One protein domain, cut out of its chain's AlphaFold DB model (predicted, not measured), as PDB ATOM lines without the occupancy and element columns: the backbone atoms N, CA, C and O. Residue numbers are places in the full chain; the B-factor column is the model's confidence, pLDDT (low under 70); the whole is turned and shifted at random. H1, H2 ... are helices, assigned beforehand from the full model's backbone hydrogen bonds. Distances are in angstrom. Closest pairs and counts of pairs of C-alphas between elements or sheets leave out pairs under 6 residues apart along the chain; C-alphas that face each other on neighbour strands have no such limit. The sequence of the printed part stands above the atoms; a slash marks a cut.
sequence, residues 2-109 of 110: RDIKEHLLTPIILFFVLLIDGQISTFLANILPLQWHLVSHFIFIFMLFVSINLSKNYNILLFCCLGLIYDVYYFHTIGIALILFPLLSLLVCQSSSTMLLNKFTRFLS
ATOM      1  N   ARG A   2     -41.527  52.147 -29.565       58.25
ATOM      2  CA  ARG A   2     -41.064  50.762 -29.366       58.25
ATOM      3  C   ARG A   2     -39.706  50.501 -30.029       58.25
ATOM      4  O   ARG A   2     -38.796  50.060 -29.342       58.25
ATOM      5  N   ASP A   3     -39.525  50.965 -31.266       58.31
ATOM      6  CA  ASP A   3     -38.272  50.791 -32.020       58.31
ATOM      7  C   ASP A   3     -37.077  51.494 -31.357       58.31
ATOM      8  O   ASP A   3     -35.992  50.935 -31.257       58.31
ATOM      9  N   ILE A   4     -37.271  52.700 -30.808       60.97
ATOM     10  CA  ILE A   4     -36.209  53.446 -30.102       60.97
ATOM     11  C   ILE A   4     -35.757  52.688 -28.848       60.97
ATOM     12  O   ILE A   4     -34.569  52.642 -28.537       60.97
ATOM     13  N   LYS A   5     -36.708  52.080 -28.132       62.84
ATOM     14  CA  LYS A   5     -36.415  51.299 -26.931       62.84
ATOM     15  C   LYS A   5     -35.654  50.025 -27.296       62.84
ATOM     16  O   LYS A   5     -34.696  49.697 -26.613       62.84
ATOM     17  N   GLU A   6     -36.026  49.359 -28.385       68.81
ATOM     18  CA  GLU A   6     -35.336  48.168 -28.897       68.81
ATOM     19  C   GLU A   6     -33.919  48.499 -29.392       68.81
ATOM     20  O   GLU A   6     -32.972  47.799 -29.031       68.81
ATOM     21  N   HIS A   7     -33.729  49.617 -30.099       72.50
ATOM     22  CA  HIS A   7     -32.403  50.089 -30.506       72.50
ATOM     23  C   HIS A   7     -31.506  50.431 -29.313       72.50
ATOM     24  O   HIS A   7     -30.325  50.110 -29.352       72.50
ATOM     25  N   LEU A   8     -32.041  51.034 -28.247       73.56
ATOM     26  CA  LEU A   8     -31.260  51.407 -27.061       73.56
ATOM     27  C   LEU A   8     -30.972  50.213 -26.134       73.56
ATOM     28  O   LEU A   8     -29.925  50.148 -25.499       73.56
ATOM     29  N   LEU A   9     -31.906  49.271 -26.034       80.56
ATOM     30  CA  LEU A   9     -31.840  48.168 -25.076       80.56
ATOM     31  C   LEU A   9     -31.006  46.994 -25.614       80.56
ATOM     32  O   LEU A   9     -30.284  46.355 -24.851       80.56
ATOM     33  N   THR A  10     -31.017  46.775 -26.931       81.69
ATOM     34  CA  THR A  10     -30.180  45.773 -27.613       81.69
ATOM     35  C   THR A  10     -28.673  45.887 -27.310       81.69
ATOM     36  O   THR A  10     -28.099  44.882 -26.896       81.69
ATOM     37  N   PRO A  11     -28.001  47.051 -27.448       81.44
ATOM     38  CA  PRO A  11     -26.576  47.180 -27.127       81.44
ATOM     39  C   PRO A  11     -26.281  46.920 -25.649       81.44
ATOM     40  O   PRO A  11     -25.246  46.345 -25.334       81.44
ATOM     41  N   ILE A  12     -27.196  47.294 -24.748       83.56
ATOM     42  CA  ILE A  12     -27.039  47.058 -23.307       83.56
ATOM     43  C   ILE A  12     -27.080  45.556 -23.018       83.56
ATOM     44  O   ILE A  12     -26.191  45.042 -22.345       83.56
ATOM     45  N   ILE A  13     -28.069  44.837 -23.561       85.31
ATOM     46  CA  ILE A  13     -28.142  43.376 -23.420       85.31
ATOM     47  C   ILE A  13     -26.891  42.722 -24.008       85.31
ATOM     48  O   ILE A  13     -26.272  41.896 -23.343       85.31
ATOM     49  N   LEU A  14     -26.500  43.102 -25.228       83.69
ATOM     50  CA  LEU A  14     -25.321  42.549 -25.897       83.69
ATOM     51  C   LEU A  14     -24.043  42.770 -25.095       83.69
ATOM     52  O   LEU A  14     -23.208  41.876 -25.041       83.69
ATOM     53  N   PHE A  15     -23.904  43.920 -24.440       83.69
ATOM     54  CA  PHE A  15     -22.776  44.189 -23.559       83.69
ATOM     55  C   PHE A  15     -22.745  43.235 -22.354       83.69
ATOM     56  O   PHE A  15     -21.696  42.679 -22.040       83.69
ATOM     57  N   PHE A  16     -23.885  42.975 -21.709       85.31
ATOM     58  CA  PHE A  16     -23.941  41.991 -20.621       85.31
ATOM     59  C   PHE A  16     -23.674  40.565 -21.104       85.31
ATOM     60  O   PHE A  16     -22.942  39.832 -20.443       85.31
ATOM     61  N   VAL A  17     -24.219  40.179 -22.262       85.25
ATOM     62  CA  VAL A  17     -23.930  38.879 -22.885       85.25
ATOM     63  C   VAL A  17     -22.435  38.747 -23.162       85.25
ATOM     64  O   VAL A  17     -21.861  37.719 -22.829       85.25
ATOM     65  N   LEU A  18     -21.796  39.794 -23.690       85.69
ATOM     66  CA  LEU A  18     -20.357  39.838 -23.943       85.69
ATOM     67  C   LEU A  18     -19.543  39.606 -22.669       85.69
ATOM     68  O   LEU A  18     -18.609  38.806 -22.678       85.69
ATOM     69  N   LEU A  19     -19.919  40.264 -21.569       85.00
ATOM     70  CA  LEU A  19     -19.252  40.075 -20.284       85.00
ATOM     71  C   LEU A  19     -19.409  38.644 -19.767       85.00
ATOM     72  O   LEU A  19     -18.426  38.033 -19.356       85.00
ATOM     73  N   ILE A  20     -20.629  38.105 -19.801       84.94
ATOM     74  CA  ILE A  20     -20.915  36.737 -19.350       84.94
ATOM     75  C   ILE A  20     -20.121  35.729 -20.185       84.94
ATOM     76  O   ILE A  20     -19.474  34.853 -19.620       84.94
ATOM     77  N   ASP A  21     -20.128  35.884 -21.508       84.25
ATOM     78  CA  ASP A  21     -19.435  34.998 -22.442       84.25
ATOM     79  C   ASP A  21     -17.933  34.949 -22.147       84.25
ATOM     80  O   ASP A  21     -17.340  33.882 -21.986       84.25
ATOM     81  N   GLY A  22     -17.305  36.105 -21.958       79.88
ATOM     82  CA  GLY A  22     -15.885  36.109 -21.659       79.88
ATOM     83  C   GLY A  22     -15.541  35.649 -20.237       79.88
ATOM     84  O   GLY A  22     -14.496  35.034 -20.056       79.88
ATOM     85  N   GLN A  23     -16.404  35.852 -19.231       84.88
ATOM     86  CA  GLN A  23     -16.191  35.279 -17.889       84.88
ATOM     87  C   GLN A  23     -16.349  33.751 -17.879       84.88
ATOM     88  O   GLN A  23     -15.612  33.052 -17.188       84.88
ATOM     89  N   ILE A  24     -17.288  33.211 -18.662       81.50
ATOM     90  CA  ILE A  24     -17.432  31.762 -18.848       81.50
ATOM     91  C   ILE A  24     -16.193  31.203 -19.550       81.50
ATOM     92  O   ILE A  24     -15.662  30.179 -19.125       81.50
ATOM     93  N   SER A  25     -15.700  31.896 -20.579       80.25
ATOM     94  CA  SER A  25     -14.488  31.516 -21.310       80.25
ATOM     95  C   SER A  25     -13.255  31.483 -20.403       80.25
ATOM     96  O   SER A  25     -12.524  30.493 -20.387       80.25
ATOM     97  N   THR A  26     -13.036  32.518 -19.583       78.31
ATOM     98  CA  THR A  26     -11.909  32.553 -18.633       78.31
ATOM     99  C   THR A  26     -12.058  31.506 -17.533       78.31
ATOM    100  O   THR A  26     -11.079  30.863 -17.158       78.31
ATOM    101  N   PHE A  27     -13.277  31.278 -17.040       79.81
ATOM    102  CA  PHE A  27     -13.555  30.235 -16.058       79.81
ATOM    103  C   PHE A  27     -13.271  28.831 -16.610       79.81
ATOM    104  O   PHE A  27     -12.583  28.050 -15.951       79.81
ATOM    105  N   LEU A  28     -13.724  28.516 -17.830       73.88
ATOM    106  CA  LEU A  28     -13.417  27.237 -18.480       73.88
ATOM    107  C   LEU A  28     -11.917  27.084 -18.744       73.88
ATOM    108  O   LEU A  28     -11.374  26.004 -18.508       73.88
ATOM    109  N   ALA A  29     -11.244  28.153 -19.175       75.56
ATOM    110  CA  ALA A  29      -9.800  28.147 -19.396       75.56
ATOM    111  C   ALA A  29      -9.001  27.883 -18.106       75.56
ATOM    112  O   ALA A  29      -7.961  27.238 -18.157       75.56
ATOM    113  N   ASN A  30      -9.491  28.326 -16.945       75.94
ATOM    114  CA  ASN A  30      -8.832  28.082 -15.657       75.94
ATOM    115  C   ASN A  30      -9.050  26.658 -15.117       75.94
ATOM    116  O   ASN A  30      -8.224  26.158 -14.356       75.94
ATOM    117  N   ILE A  31     -10.158  26.003 -15.481       75.00
ATOM    118  CA  ILE A  31     -10.473  24.631 -15.043       75.00
ATOM    119  C   ILE A  31      -9.733  23.585 -15.880       75.00
ATOM    120  O   ILE A  31      -9.380  22.520 -15.372       75.00
ATOM    121  N   LEU A  32      -9.506  23.868 -17.162       67.94
ATOM    122  CA  LEU A  32      -8.847  22.958 -18.092       67.94
ATOM    123  C   LEU A  32      -7.370  23.352 -18.247       67.94
ATOM    124  O   LEU A  32      -7.083  24.357 -18.889       67.94
ATOM    125  N   PRO A  33      -6.404  22.554 -17.752       58.09
ATOM    126  CA  PRO A  33      -4.973  22.823 -17.909       58.09
ATOM    127  C   PRO A  33      -4.477  22.445 -19.318       58.09
ATOM    128  O   PRO A  33      -3.430  21.818 -19.478       58.09
ATOM    129  N   LEU A  34      -5.243  22.774 -20.357       56.06
ATOM    130  CA  LEU A  34      -4.836  22.597 -21.744       56.06
ATOM    131  C   LEU A  34      -4.416  23.949 -22.314       56.06
ATOM    132  O   LEU A  34      -5.066  24.962 -22.095       56.06
ATOM    133  N   GLN A  35      -3.369  23.933 -23.137       58.06
ATOM    134  CA  GLN A  35      -2.854  25.053 -23.944       58.06
ATOM    135  C   GLN A  35      -3.876  25.617 -24.966       58.06
ATOM    136  O   GLN A  35      -3.508  26.312 -25.908       58.06
ATOM    137  N   TRP A  36      -5.154  25.273 -24.816       53.84
ATOM    138  CA  TRP A  36      -6.250  25.539 -25.727       53.84
ATOM    139  C   TRP A  36      -7.157  26.572 -25.070       53.84
ATOM    140  O   TRP A  36      -7.763  26.316 -24.033       53.84
ATOM    141  N   HIS A  37      -7.235  27.755 -25.670       57.47
ATOM    142  CA  HIS A  37      -8.097  28.821 -25.183       57.47
ATOM    143  C   HIS A  37      -9.549  28.473 -25.529       57.47
ATOM    144  O   HIS A  37      -9.983  28.640 -26.670       57.47
ATOM    145  N   LEU A  38     -10.278  27.895 -24.571       56.16
ATOM    146  CA  LEU A  38     -11.679  27.548 -24.765       56.16
ATOM    147  C   LEU A  38     -12.520  28.824 -24.667       56.16
ATOM    148  O   LEU A  38     -12.633  29.421 -23.599       56.16
ATOM    149  N   VAL A  39     -13.092  29.239 -25.792       63.62
ATOM    150  CA  VAL A  39     -13.937  30.431 -25.881       63.62
ATOM    151  C   VAL A  39     -15.378  29.966 -26.018       63.62
ATOM    152  O   VAL A  39     -15.719  29.238 -26.952       63.62
ATOM    153  N   SER A  40     -16.232  30.352 -25.075       60.69
ATOM    154  CA  SER A  40     -17.667  30.260 -25.299       60.69
ATOM    155  C   SER A  40     -18.020  31.290 -26.373       60.69
ATOM    156  O   SER A  40     -17.557  32.423 -26.353       60.69
ATOM    157  N   HIS A  41     -18.733  30.856 -27.409       73.94
ATOM    158  CA  HIS A  41     -19.081  31.691 -28.559       73.94
ATOM    159  C   HIS A  41     -20.523  32.218 -28.436       73.94
ATOM    160  O   HIS A  41     -21.240  32.306 -29.437       73.94
ATOM    161  N   PHE A  42     -21.000  32.543 -27.226       77.06
ATOM    162  CA  PHE A  42     -22.379  33.019 -27.042       77.06
ATOM    163  C   PHE A  42     -22.617  34.367 -27.729       77.06
ATOM    164  O   PHE A  42     -23.695  34.586 -28.292       77.06
ATOM    165  N   ILE A  43     -21.601  35.234 -27.774       79.88
ATOM    166  CA  ILE A  43     -21.649  36.510 -28.494       79.88
ATOM    167  C   ILE A  43     -21.970  36.313 -29.981       79.88
ATOM    168  O   ILE A  43     -22.688  37.113 -30.577       79.88
ATOM    169  N   PHE A  44     -21.505  35.208 -30.571       78.62
ATOM    170  CA  PHE A  44     -21.729  34.888 -31.977       78.62
ATOM    171  C   PHE A  44     -23.193  34.526 -32.251       78.62
ATOM    172  O   PHE A  44     -23.774  34.992 -33.229       78.62
ATOM    173  N   ILE A  45     -23.821  33.753 -31.363       80.25
ATOM    174  CA  ILE A  45     -25.236  33.370 -31.487       80.25
ATOM    175  C   ILE A  45     -26.131  34.611 -31.395       80.25
ATOM    176  O   ILE A  45     -27.012  34.815 -32.231       80.25
ATOM    177  N   PHE A  46     -25.868  35.490 -30.426       81.38
ATOM    178  CA  PHE A  46     -26.605  36.750 -30.307       81.38
ATOM    179  C   PHE A  46     -26.351  37.690 -31.488       81.38
ATOM    180  O   PHE A  46     -27.275  38.365 -31.945       81.38
ATOM    181  N   MET A  47     -25.132  37.698 -32.030       83.19
ATOM    182  CA  MET A  47     -24.812  38.451 -33.237       83.19
ATOM    183  C   MET A  47     -25.643  37.993 -34.436       83.19
ATOM    184  O   MET A  47     -26.097  38.847 -35.198       83.19
ATOM    185  N   LEU A  48     -25.894  36.689 -34.597       79.56
ATOM    186  CA  LEU A  48     -26.773  36.173 -35.652       79.56
ATOM    187  C   LEU A  48     -28.191  36.735 -35.525       79.56
ATOM    188  O   LEU A  48     -28.727  37.278 -36.490       79.56
ATOM    189  N   PHE A  49     -28.768  36.664 -34.326       79.50
ATOM    190  CA  PHE A  49     -30.125  37.142 -34.060       79.50
ATOM    191  C   PHE A  49     -30.273  38.651 -34.313       79.50
ATOM    192  O   PHE A  49     -31.197  39.112 -34.982       79.50
ATOM    193  N   VAL A  50     -29.318  39.433 -33.818       81.38
ATOM    194  CA  VAL A  50     -29.270  40.893 -33.978       81.38
ATOM    195  C   VAL A  50     -29.060  41.282 -35.445       81.38
ATOM    196  O   VAL A  50     -29.707  42.202 -35.945       81.38
ATOM    197  N   SER A  51     -28.229  40.529 -36.170       81.94
ATOM    198  CA  SER A  51     -27.939  40.771 -37.589       81.94
ATOM    199  C   SER A  51     -29.143  40.565 -38.514       81.94
ATOM    200  O   SER A  51     -29.188  41.169 -39.584       81.94
ATOM    201  N   ILE A  52     -30.119  39.745 -38.112       77.94
ATOM    202  CA  ILE A  52     -31.355  39.496 -38.875       77.94
ATOM    203  C   ILE A  52     -32.426  40.553 -38.576       77.94
ATOM    204  O   ILE A  52     -33.153  40.958 -39.480       77.94
ATOM    205  N   ASN A  53     -32.518  41.010 -37.325       75.94
ATOM    206  CA  ASN A  53     -33.607  41.884 -36.877       75.94
ATOM    207  C   ASN A  53     -33.325  43.385 -37.055       75.94
ATOM    208  O   ASN A  53     -34.259  44.180 -37.129       75.94
ATOM    209  N   LEU A  54     -32.054  43.794 -37.105       80.38
ATOM    210  CA  LEU A  54     -31.653  45.204 -37.140       80.38
ATOM    211  C   LEU A  54     -31.071  45.632 -38.490       80.38
ATOM    212  O   LEU A  54     -30.620  44.826 -39.303       80.38
ATOM    213  N   SER A  55     -31.062  46.947 -38.727       82.88
ATOM    214  CA  SER A  55     -30.508  47.512 -39.960       82.88
ATOM    215  C   SER A  55     -29.003  47.243 -40.094       82.88
ATOM    216  O   SER A  55     -28.244  47.325 -39.125       82.88
ATOM    217  N   LYS A  56     -28.556  46.986 -41.329       83.00
ATOM    218  CA  LYS A  56     -27.155  46.675 -41.663       83.00
ATOM    219  C   LYS A  56     -26.167  47.711 -41.111       83.00
ATOM    220  O   LYS A  56     -25.178  47.342 -40.489       83.00
ATOM    221  N   ASN A  57     -26.450  49.002 -41.296       84.69
ATOM    222  CA  ASN A  57     -25.555  50.077 -40.854       84.69
ATOM    223  C   ASN A  57     -25.440  50.138 -39.325       84.69
ATOM    224  O   ASN A  57     -24.349  50.365 -38.806       84.69
ATOM    225  N   TYR A  58     -26.546  49.907 -38.612       85.31
ATOM    226  CA  TYR A  58     -26.549  49.886 -37.152       85.31
ATOM    227  C   TYR A  58     -25.735  48.709 -36.608       85.31
ATOM    228  O   TYR A  58     -24.909  48.897 -35.719       85.31
ATOM    229  N   ASN A  59     -25.906  47.520 -37.191       86.12
ATOM    230  CA  ASN A  59     -25.185  46.320 -36.770       86.12
ATOM    231  C   ASN A  59     -23.673  46.447 -36.954       86.12
ATOM    232  O   ASN A  59     -22.928  46.130 -36.033       86.12
ATOM    233  N   ILE A  60     -23.207  46.978 -38.090       88.62
ATOM    234  CA  ILE A  60     -21.769  47.191 -38.327       88.62
ATOM    235  C   ILE A  60     -21.161  48.073 -37.234       88.62
ATOM    236  O   ILE A  60     -20.126  47.727 -36.668       88.62
ATOM    237  N   LEU A  61     -21.805  49.203 -36.928       89.75
ATOM    238  CA  LEU A  61     -21.304  50.143 -35.927       89.75
ATOM    239  C   LEU A  61     -21.325  49.521 -34.527       89.75
ATOM    240  O   LEU A  61     -20.339  49.600 -33.799       89.75
ATOM    241  N   LEU A  62     -22.416  48.837 -34.183       89.12
ATOM    242  CA  LEU A  62     -22.593  48.183 -32.893       89.12
ATOM    243  C   LEU A  62     -21.561  47.069 -32.659       89.12
ATOM    244  O   LEU A  62     -20.918  47.043 -31.610       89.12
ATOM    245  N   PHE A  63     -21.339  46.191 -33.640       89.69
ATOM    246  CA  PHE A  63     -20.342  45.123 -33.535       89.69
ATOM    247  C   PHE A  63     -18.903  45.631 -33.614       89.69
ATOM    248  O   PHE A  63     -18.023  45.007 -33.031       89.69
ATOM    249  N   CYS A  64     -18.657  46.778 -34.249       90.12
ATOM    250  CA  CYS A  64     -17.350  47.433 -34.207       90.12
ATOM    251  C   CYS A  64     -17.042  47.938 -32.788       90.12
ATOM    252  O   CYS A  64     -15.976  47.653 -32.241       90.12
ATOM    253  N   CYS A  65     -18.005  48.608 -32.143       90.38
ATOM    254  CA  CYS A  65     -17.869  49.053 -30.755       90.38
ATOM    255  C   CYS A  65     -17.716  47.878 -29.776       90.38
ATOM    256  O   CYS A  65     -16.860  47.923 -28.897       90.38
ATOM    257  N   LEU A  66     -18.512  46.816 -29.927       88.88
ATOM    258  CA  LEU A  66     -18.388  45.622 -29.083       88.88
ATOM    259  C   LEU A  66     -17.072  44.875 -29.332       88.88
ATOM    260  O   LEU A  66     -16.448  44.427 -28.376       88.88
ATOM    261  N   GLY A  67     -16.623  44.790 -30.588       88.06
ATOM    262  CA  GLY A  67     -15.339  44.196 -30.959       88.06
ATOM    263  C   GLY A  67     -14.156  44.929 -30.326       88.06
ATOM    264  O   GLY A  67     -13.281  44.276 -29.769       88.06
ATOM    265  N   LEU A  68     -14.177  46.271 -30.309       89.31
ATOM    266  CA  LEU A  68     -13.194  47.092 -29.586       89.31
ATOM    267  C   LEU A  68     -13.121  46.738 -28.098       89.31
ATOM    268  O   LEU A  68     -12.035  46.556 -27.552       89.31
ATOM    269  N   ILE A  69     -14.280  46.665 -27.440       88.06
ATOM    270  CA  ILE A  69     -14.363  46.354 -26.009       88.06
ATOM    271  C   ILE A  69     -13.815  44.949 -25.747       88.06
ATOM    272  O   ILE A  69     -13.043  44.759 -24.808       88.06
ATOM    273  N   TYR A  70     -14.185  43.983 -26.588       85.00
ATOM    274  CA  TYR A  70     -13.743  42.598 -26.463       85.00
ATOM    275  C   TYR A  70     -12.220  42.463 -26.583       85.00
ATOM    276  O   TYR A  70     -11.577  41.825 -25.750       85.00
ATOM    277  N   ASP A  71     -11.646  43.108 -27.596       85.06
ATOM    278  CA  ASP A  71     -10.214  43.119 -27.886       85.06
ATOM    279  C   ASP A  71      -9.396  43.670 -26.705       85.06
ATOM    280  O   ASP A  71      -8.473  43.014 -26.212       85.06
ATOM    281  N   VAL A  72      -9.788  44.832 -26.172       87.06
ATOM    282  CA  VAL A  72      -9.097  45.467 -25.036       87.06
ATOM    283  C   VAL A  72      -9.244  44.648 -23.749       87.06
ATOM    284  O   VAL A  72      -8.277  44.509 -22.993       87.06
ATOM    285  N   TYR A  73     -10.439  44.116 -23.487       84.06
ATOM    286  CA  TYR A  73     -10.755  43.485 -22.207       84.06
ATOM    287  C   TYR A  73     -10.242  42.043 -22.093       84.06
ATOM    288  O   TYR A  73      -9.740  41.678 -21.033       84.06
ATOM    289  N   TYR A  74     -10.337  41.236 -23.157       78.00
ATOM    290  CA  TYR A  74      -9.989  39.808 -23.115       78.00
ATOM    291  C   TYR A  74      -8.664  39.479 -23.796       78.00
ATOM    292  O   TYR A  74      -7.864  38.726 -23.247       78.00
ATOM    293  N   PHE A  75      -8.419  40.025 -24.989       75.62
ATOM    294  CA  PHE A  75      -7.195  39.727 -25.735       75.62
ATOM    295  C   PHE A  75      -6.030  40.645 -25.369       75.62
ATOM    296  O   PHE A  75      -4.896  40.352 -25.751       75.62
ATOM    297  N   HIS A  76      -6.295  41.762 -24.681       82.19
ATOM    298  CA  HIS A  76      -5.321  42.824 -24.403       82.19
ATOM    299  C   HIS A  76      -4.555  43.287 -25.660       82.19
ATOM    300  O   HIS A  76      -3.433  43.785 -25.582       82.19
ATOM    301  N   THR A  77      -5.165  43.122 -26.835       82.25
ATOM    302  CA  THR A  77      -4.646  43.505 -28.154       82.25
ATOM    303  C   THR A  77      -5.774  44.152 -28.941       82.25
ATOM    304  O   THR A  77      -6.935  43.974 -28.598       82.25
ATOM    305  N   ILE A  78      -5.458  44.930 -29.974       83.38
ATOM    306  CA  ILE A  78      -6.460  45.620 -30.796       83.38
ATOM    307  C   ILE A  78      -6.410  45.037 -32.205       83.38
ATOM    308  O   ILE A  78      -5.347  45.027 -32.822       83.38
ATOM    309  N   GLY A  79      -7.554  44.610 -32.736       79.12
ATOM    310  CA  GLY A  79      -7.735  44.358 -34.164       79.12
ATOM    311  C   GLY A  79      -8.430  43.046 -34.514       79.12
ATOM    312  O   GLY A  79      -9.025  42.966 -35.587       79.12
ATOM    313  N   ILE A  80      -8.386  42.027 -33.653       84.88
ATOM    314  CA  ILE A  80      -8.919  40.702 -33.991       84.88
ATOM    315  C   ILE A  80     -10.448  40.750 -33.981       84.88
ATOM    316  O   ILE A  80     -11.069  40.682 -35.043       84.88
ATOM    317  N   ALA A  81     -11.069  40.911 -32.812       86.00
ATOM    318  CA  ALA A  81     -12.522  40.985 -32.688       86.00
ATOM    319  C   ALA A  81     -13.079  42.263 -33.329       86.00
ATOM    320  O   ALA A  81     -14.183  42.232 -33.878       86.00
ATOM    321  N   LEU A  82     -12.293  43.347 -33.341       88.44
ATOM    322  CA  LEU A  82     -12.612  44.590 -34.046       88.44
ATOM    323  C   LEU A  82     -13.006  44.364 -35.506       88.44
ATOM    324  O   LEU A  82     -13.965  44.960 -35.984       88.44
ATOM    325  N   ILE A  83     -12.242  43.542 -36.228       89.00
ATOM    326  CA  ILE A  83     -12.473  43.278 -37.650       89.00
ATOM    327  C   ILE A  83     -13.417  42.089 -37.811       89.00
ATOM    328  O   ILE A  83     -14.307  42.110 -38.664       89.00
ATOM    329  N   LEU A  84     -13.247  41.060 -36.979       88.44
ATOM    330  CA  LEU A  84     -13.986  39.813 -37.094       88.44
ATOM    331  C   LEU A  84     -15.494  40.020 -36.882       88.44
ATOM    332  O   LEU A  84     -16.287  39.529 -37.683       88.44
ATOM    333  N   PHE A  85     -15.907  40.756 -35.844       88.38
ATOM    334  CA  PHE A  85     -17.329  40.891 -35.504       88.38
ATOM    335  C   PHE A  85     -18.132  41.675 -36.560       88.38
ATOM    336  O   PHE A  85     -19.163  41.166 -37.007       88.38
ATOM    337  N   PRO A  86     -17.687  42.851 -37.048       88.06
ATOM    338  CA  PRO A  86     -18.379  43.546 -38.134       88.06
ATOM    339  C   PRO A  86     -18.406  42.737 -39.430       88.06
ATOM    340  O   PRO A  86     -19.421  42.731 -40.126       88.06
ATOM    341  N   LEU A  87     -17.314  42.035 -39.755       89.38
ATOM    342  CA  LEU A  87     -17.231  41.218 -40.964       89.38
ATOM    343  C   LEU A  87     -18.219  40.047 -40.919       89.38
ATOM    344  O   LEU A  87     -18.939  39.805 -41.886       89.38
ATOM    345  N   LEU A  88     -18.297  39.348 -39.786       87.69
ATOM    346  CA  LEU A  88     -19.257  38.267 -39.595       87.69
ATOM    347  C   LEU A  88     -20.697  38.785 -39.628       87.69
ATOM    348  O   LEU A  88     -21.534  38.202 -40.314       87.69
ATOM    349  N   SER A  89     -20.985  39.910 -38.968       88.50
ATOM    350  CA  SER A  89     -22.311  40.531 -39.029       88.50
ATOM    351  C   SER A  89     -22.709  40.889 -40.467       88.50
ATOM    352  O   SER A  89     -23.832  40.606 -40.887       88.50
ATOM    353  N   LEU A  90     -21.781  41.416 -41.271       88.38
ATOM    354  CA  LEU A  90     -22.002  41.696 -42.692       88.38
ATOM    355  C   LEU A  90     -22.350  40.442 -43.498       88.38
ATOM    356  O   LEU A  90     -23.307  40.466 -44.277       88.38
ATOM    357  N   LEU A  91     -21.592  39.359 -43.309       86.19
ATOM    358  CA  LEU A  91     -21.841  38.079 -43.977       86.19
ATOM    359  C   LEU A  91     -23.230  37.535 -43.636       86.19
ATOM    360  O   LEU A  91     -23.942  37.048 -44.518       86.19
ATOM    361  N   VAL A  92     -23.641  37.666 -42.376       85.38
ATOM    362  CA  VAL A  92     -24.950  37.218 -41.895       85.38
ATOM    363  C   VAL A  92     -26.060  38.096 -42.454       85.38
ATOM    364  O   VAL A  92     -27.030  37.571 -42.993       85.38
ATOM    365  N   CYS A  93     -25.912  39.423 -42.420       84.31
ATOM    366  CA  CYS A  93     -26.878  40.335 -43.030       84.31
ATOM    367  C   CYS A  93     -27.057  40.045 -44.527       84.31
ATOM    368  O   CYS A  93     -28.179  40.075 -45.023       84.31
ATOM    369  N   GLN A  94     -25.984  39.731 -45.254       85.25
ATOM    370  CA  GLN A  94     -26.070  39.390 -46.676       85.25
ATOM    371  C   GLN A  94     -26.746  38.030 -46.911       85.25
ATOM    372  O   GLN A  94     -27.575  37.893 -47.814       85.25
ATOM    373  N   SER A  95     -26.455  37.053 -46.052       79.88
ATOM    374  CA  SER A  95     -27.042  35.708 -46.096       79.88
ATOM    375  C   SER A  95     -28.453  35.636 -45.504       79.88
ATOM    376  O   SER A  95     -29.139  34.636 -45.677       79.88
ATOM    377  N   SER A  96     -28.934  36.680 -44.827       74.69
ATOM    378  CA  SER A  96     -30.272  36.707 -44.216       74.69
ATOM    379  C   SER A  96     -31.383  36.452 -45.243       74.69
ATOM    380  O   SER A  96     -32.313  35.687 -44.982       74.69
ATOM    381  N   SER A  97     -31.229  37.011 -46.451       69.88
ATOM    382  CA  SER A  97     -32.160  36.823 -47.568       69.88
ATOM    383  C   SER A  97     -32.284  35.359 -47.998       69.88
ATOM    384  O   SER A  97     -33.368  34.929 -48.379       69.88
ATOM    385  N   THR A  98     -31.208  34.573 -47.889       68.50
ATOM    386  CA  THR A  98     -31.196  33.147 -48.236       68.50
ATOM    387  C   THR A  98     -31.543  32.260 -47.039       68.50
ATOM    388  O   THR A  98     -32.248  31.263 -47.202       68.50
ATOM    389  N   MET A  99     -31.139  32.637 -45.823       65.00
ATOM    390  CA  MET A  99     -31.453  31.913 -44.584       65.00
ATOM    391  C   MET A  99     -32.954  31.863 -44.288       65.00
ATOM    392  O   MET A  99     -33.444  30.827 -43.834       65.00
ATOM    393  N   LEU A 100     -33.691  32.940 -44.570       66.88
ATOM    394  CA  LEU A 100     -35.135  33.009 -44.319       66.88
ATOM    395  C   LEU A 100     -35.978  32.222 -45.336       66.88
ATOM    396  O   LEU A 100     -37.149  31.946 -45.068       66.88
ATOM    397  N   LEU A 101     -35.397  31.815 -46.472       64.56
ATOM    398  CA  LEU A 101     -36.078  30.990 -47.477       64.56
ATOM    399  C   LEU A 101     -36.186  29.525 -47.047       64.56
ATOM    400  O   LEU A 101     -37.165  28.852 -47.372       64.56
ATOM    401  N   ASN A 102     -35.199  29.017 -46.310       69.19
ATOM    402  CA  ASN A 102     -35.171  27.619 -45.908       69.19
ATOM    403  C   ASN A 102     -35.758  27.435 -44.495       69.19
ATOM    404  O   ASN A 102     -35.353  28.080 -43.529       69.19
ATOM    405  N   LYS A 103     -36.743  26.533 -44.363       66.06
ATOM    406  CA  LYS A 103     -37.517  26.327 -43.120       66.06
ATOM    407  C   LYS A 103     -36.638  25.935 -41.928       66.06
ATOM    408  O   LYS A 103     -36.935  26.336 -40.807       66.06
ATOM    409  N   PHE A 104     -35.566  25.184 -42.177       63.00
ATOM    410  CA  PHE A 104     -34.633  24.739 -41.142       63.00
ATOM    411  C   PHE A 104     -33.765  25.889 -40.608       63.00
ATOM    412  O   PHE A 104     -33.672  26.090 -39.402       63.00
ATOM    413  N   THR A 105     -33.196  26.709 -41.495       63.31
ATOM    414  CA  THR A 105     -32.429  27.903 -41.099       63.31
ATOM    415  C   THR A 105     -33.313  28.986 -40.495       63.31
ATOM    416  O   THR A 105     -32.858  29.709 -39.613       63.31
ATOM    417  N   ARG A 106     -34.591  29.058 -40.886       65.81
ATOM    418  CA  ARG A 106     -35.578  29.906 -40.208       65.81
ATOM    419  C   ARG A 106     -35.827  29.459 -38.765       65.81
ATOM    420  O   ARG A 106     -35.924  30.302 -37.894       65.81
ATOM    421  N   PHE A 107     -35.902  28.155 -38.498       68.50
ATOM    422  CA  PHE A 107     -36.064  27.647 -37.129       68.50
ATOM    423  C   PHE A 107     -34.846  27.942 -36.246       68.50
ATOM    424  O   PHE A 107     -35.010  28.292 -35.093       68.50
ATOM    425  N   LEU A 108     -33.631  27.850 -36.792       61.50
ATOM    426  CA  LEU A 108     -32.407  28.181 -36.054       61.50
ATOM    427  C   LEU A 108     -32.200  29.691 -35.831       61.50
ATOM    428  O   LEU A 108     -31.295  30.069 -35.094       61.50
ATOM    429  N   SER A 109     -32.987  30.544 -36.494       58.34
ATOM    430  CA  SER A 109     -32.896  32.008 -36.385       58.34
ATOM    431  C   SER A 109     -34.060  32.665 -35.635       58.34
ATOM    432  O   SER A 109     -33.975  33.864 -35.367       58.34
TER     433      SER A 109
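Overview. This is residues 2 to 109 of the 110 residues of the protein "Rod shape-determining protein MreD" of Streptococcus sp. (UniProt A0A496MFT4). The long helix H1 and the helix H4 lie on opposite sides of H2 and H3, and the small helix H5 hangs at the end of H4. The printed part has 108 residues with five named helices, H1 to H5 in order along the chain, which hold 87 of them, and no named strand; its class is all helix, and the whole is compact, with a radius of gyration of the C-alphas of 14.9 A and spans of 43 by 30 by 24 A.

Along the chain. H1, residues 2 to 31, starts at C-alpha 2 (-41.064, 50.762, -29.366) and measures 42.7 A. H2 is residues 42 to 53, H3 56 to 75 at 26.5 A, H4 80 to 99 at 26.4 A, and H5 103 to 107, ending at C-alpha 107 (-36.064, 27.647, -37.129).

Arrangement. H1, H2 and H3 form an up and down bundle, each running against the one before. H1 touches H2, with C-alphas 18 and 43 closest at 5.8 A. H3 and H4, a hairpin, touch at C-alphas 67 and 82, 4.1 A apart. H1 and H4 are apart. Every O i to N i+4 pair is within hydrogen-bond range in H2, H3 and H5, with 24 of 26 in H1 and 13 of 16 in H4.

Size, cuts and confidence. The printed part has no cut and no long link. Residues 31 to 36 stand free. In this model, pLDDT is under 70 at residues 2 to 6, 32 to 40 and 97 to 109.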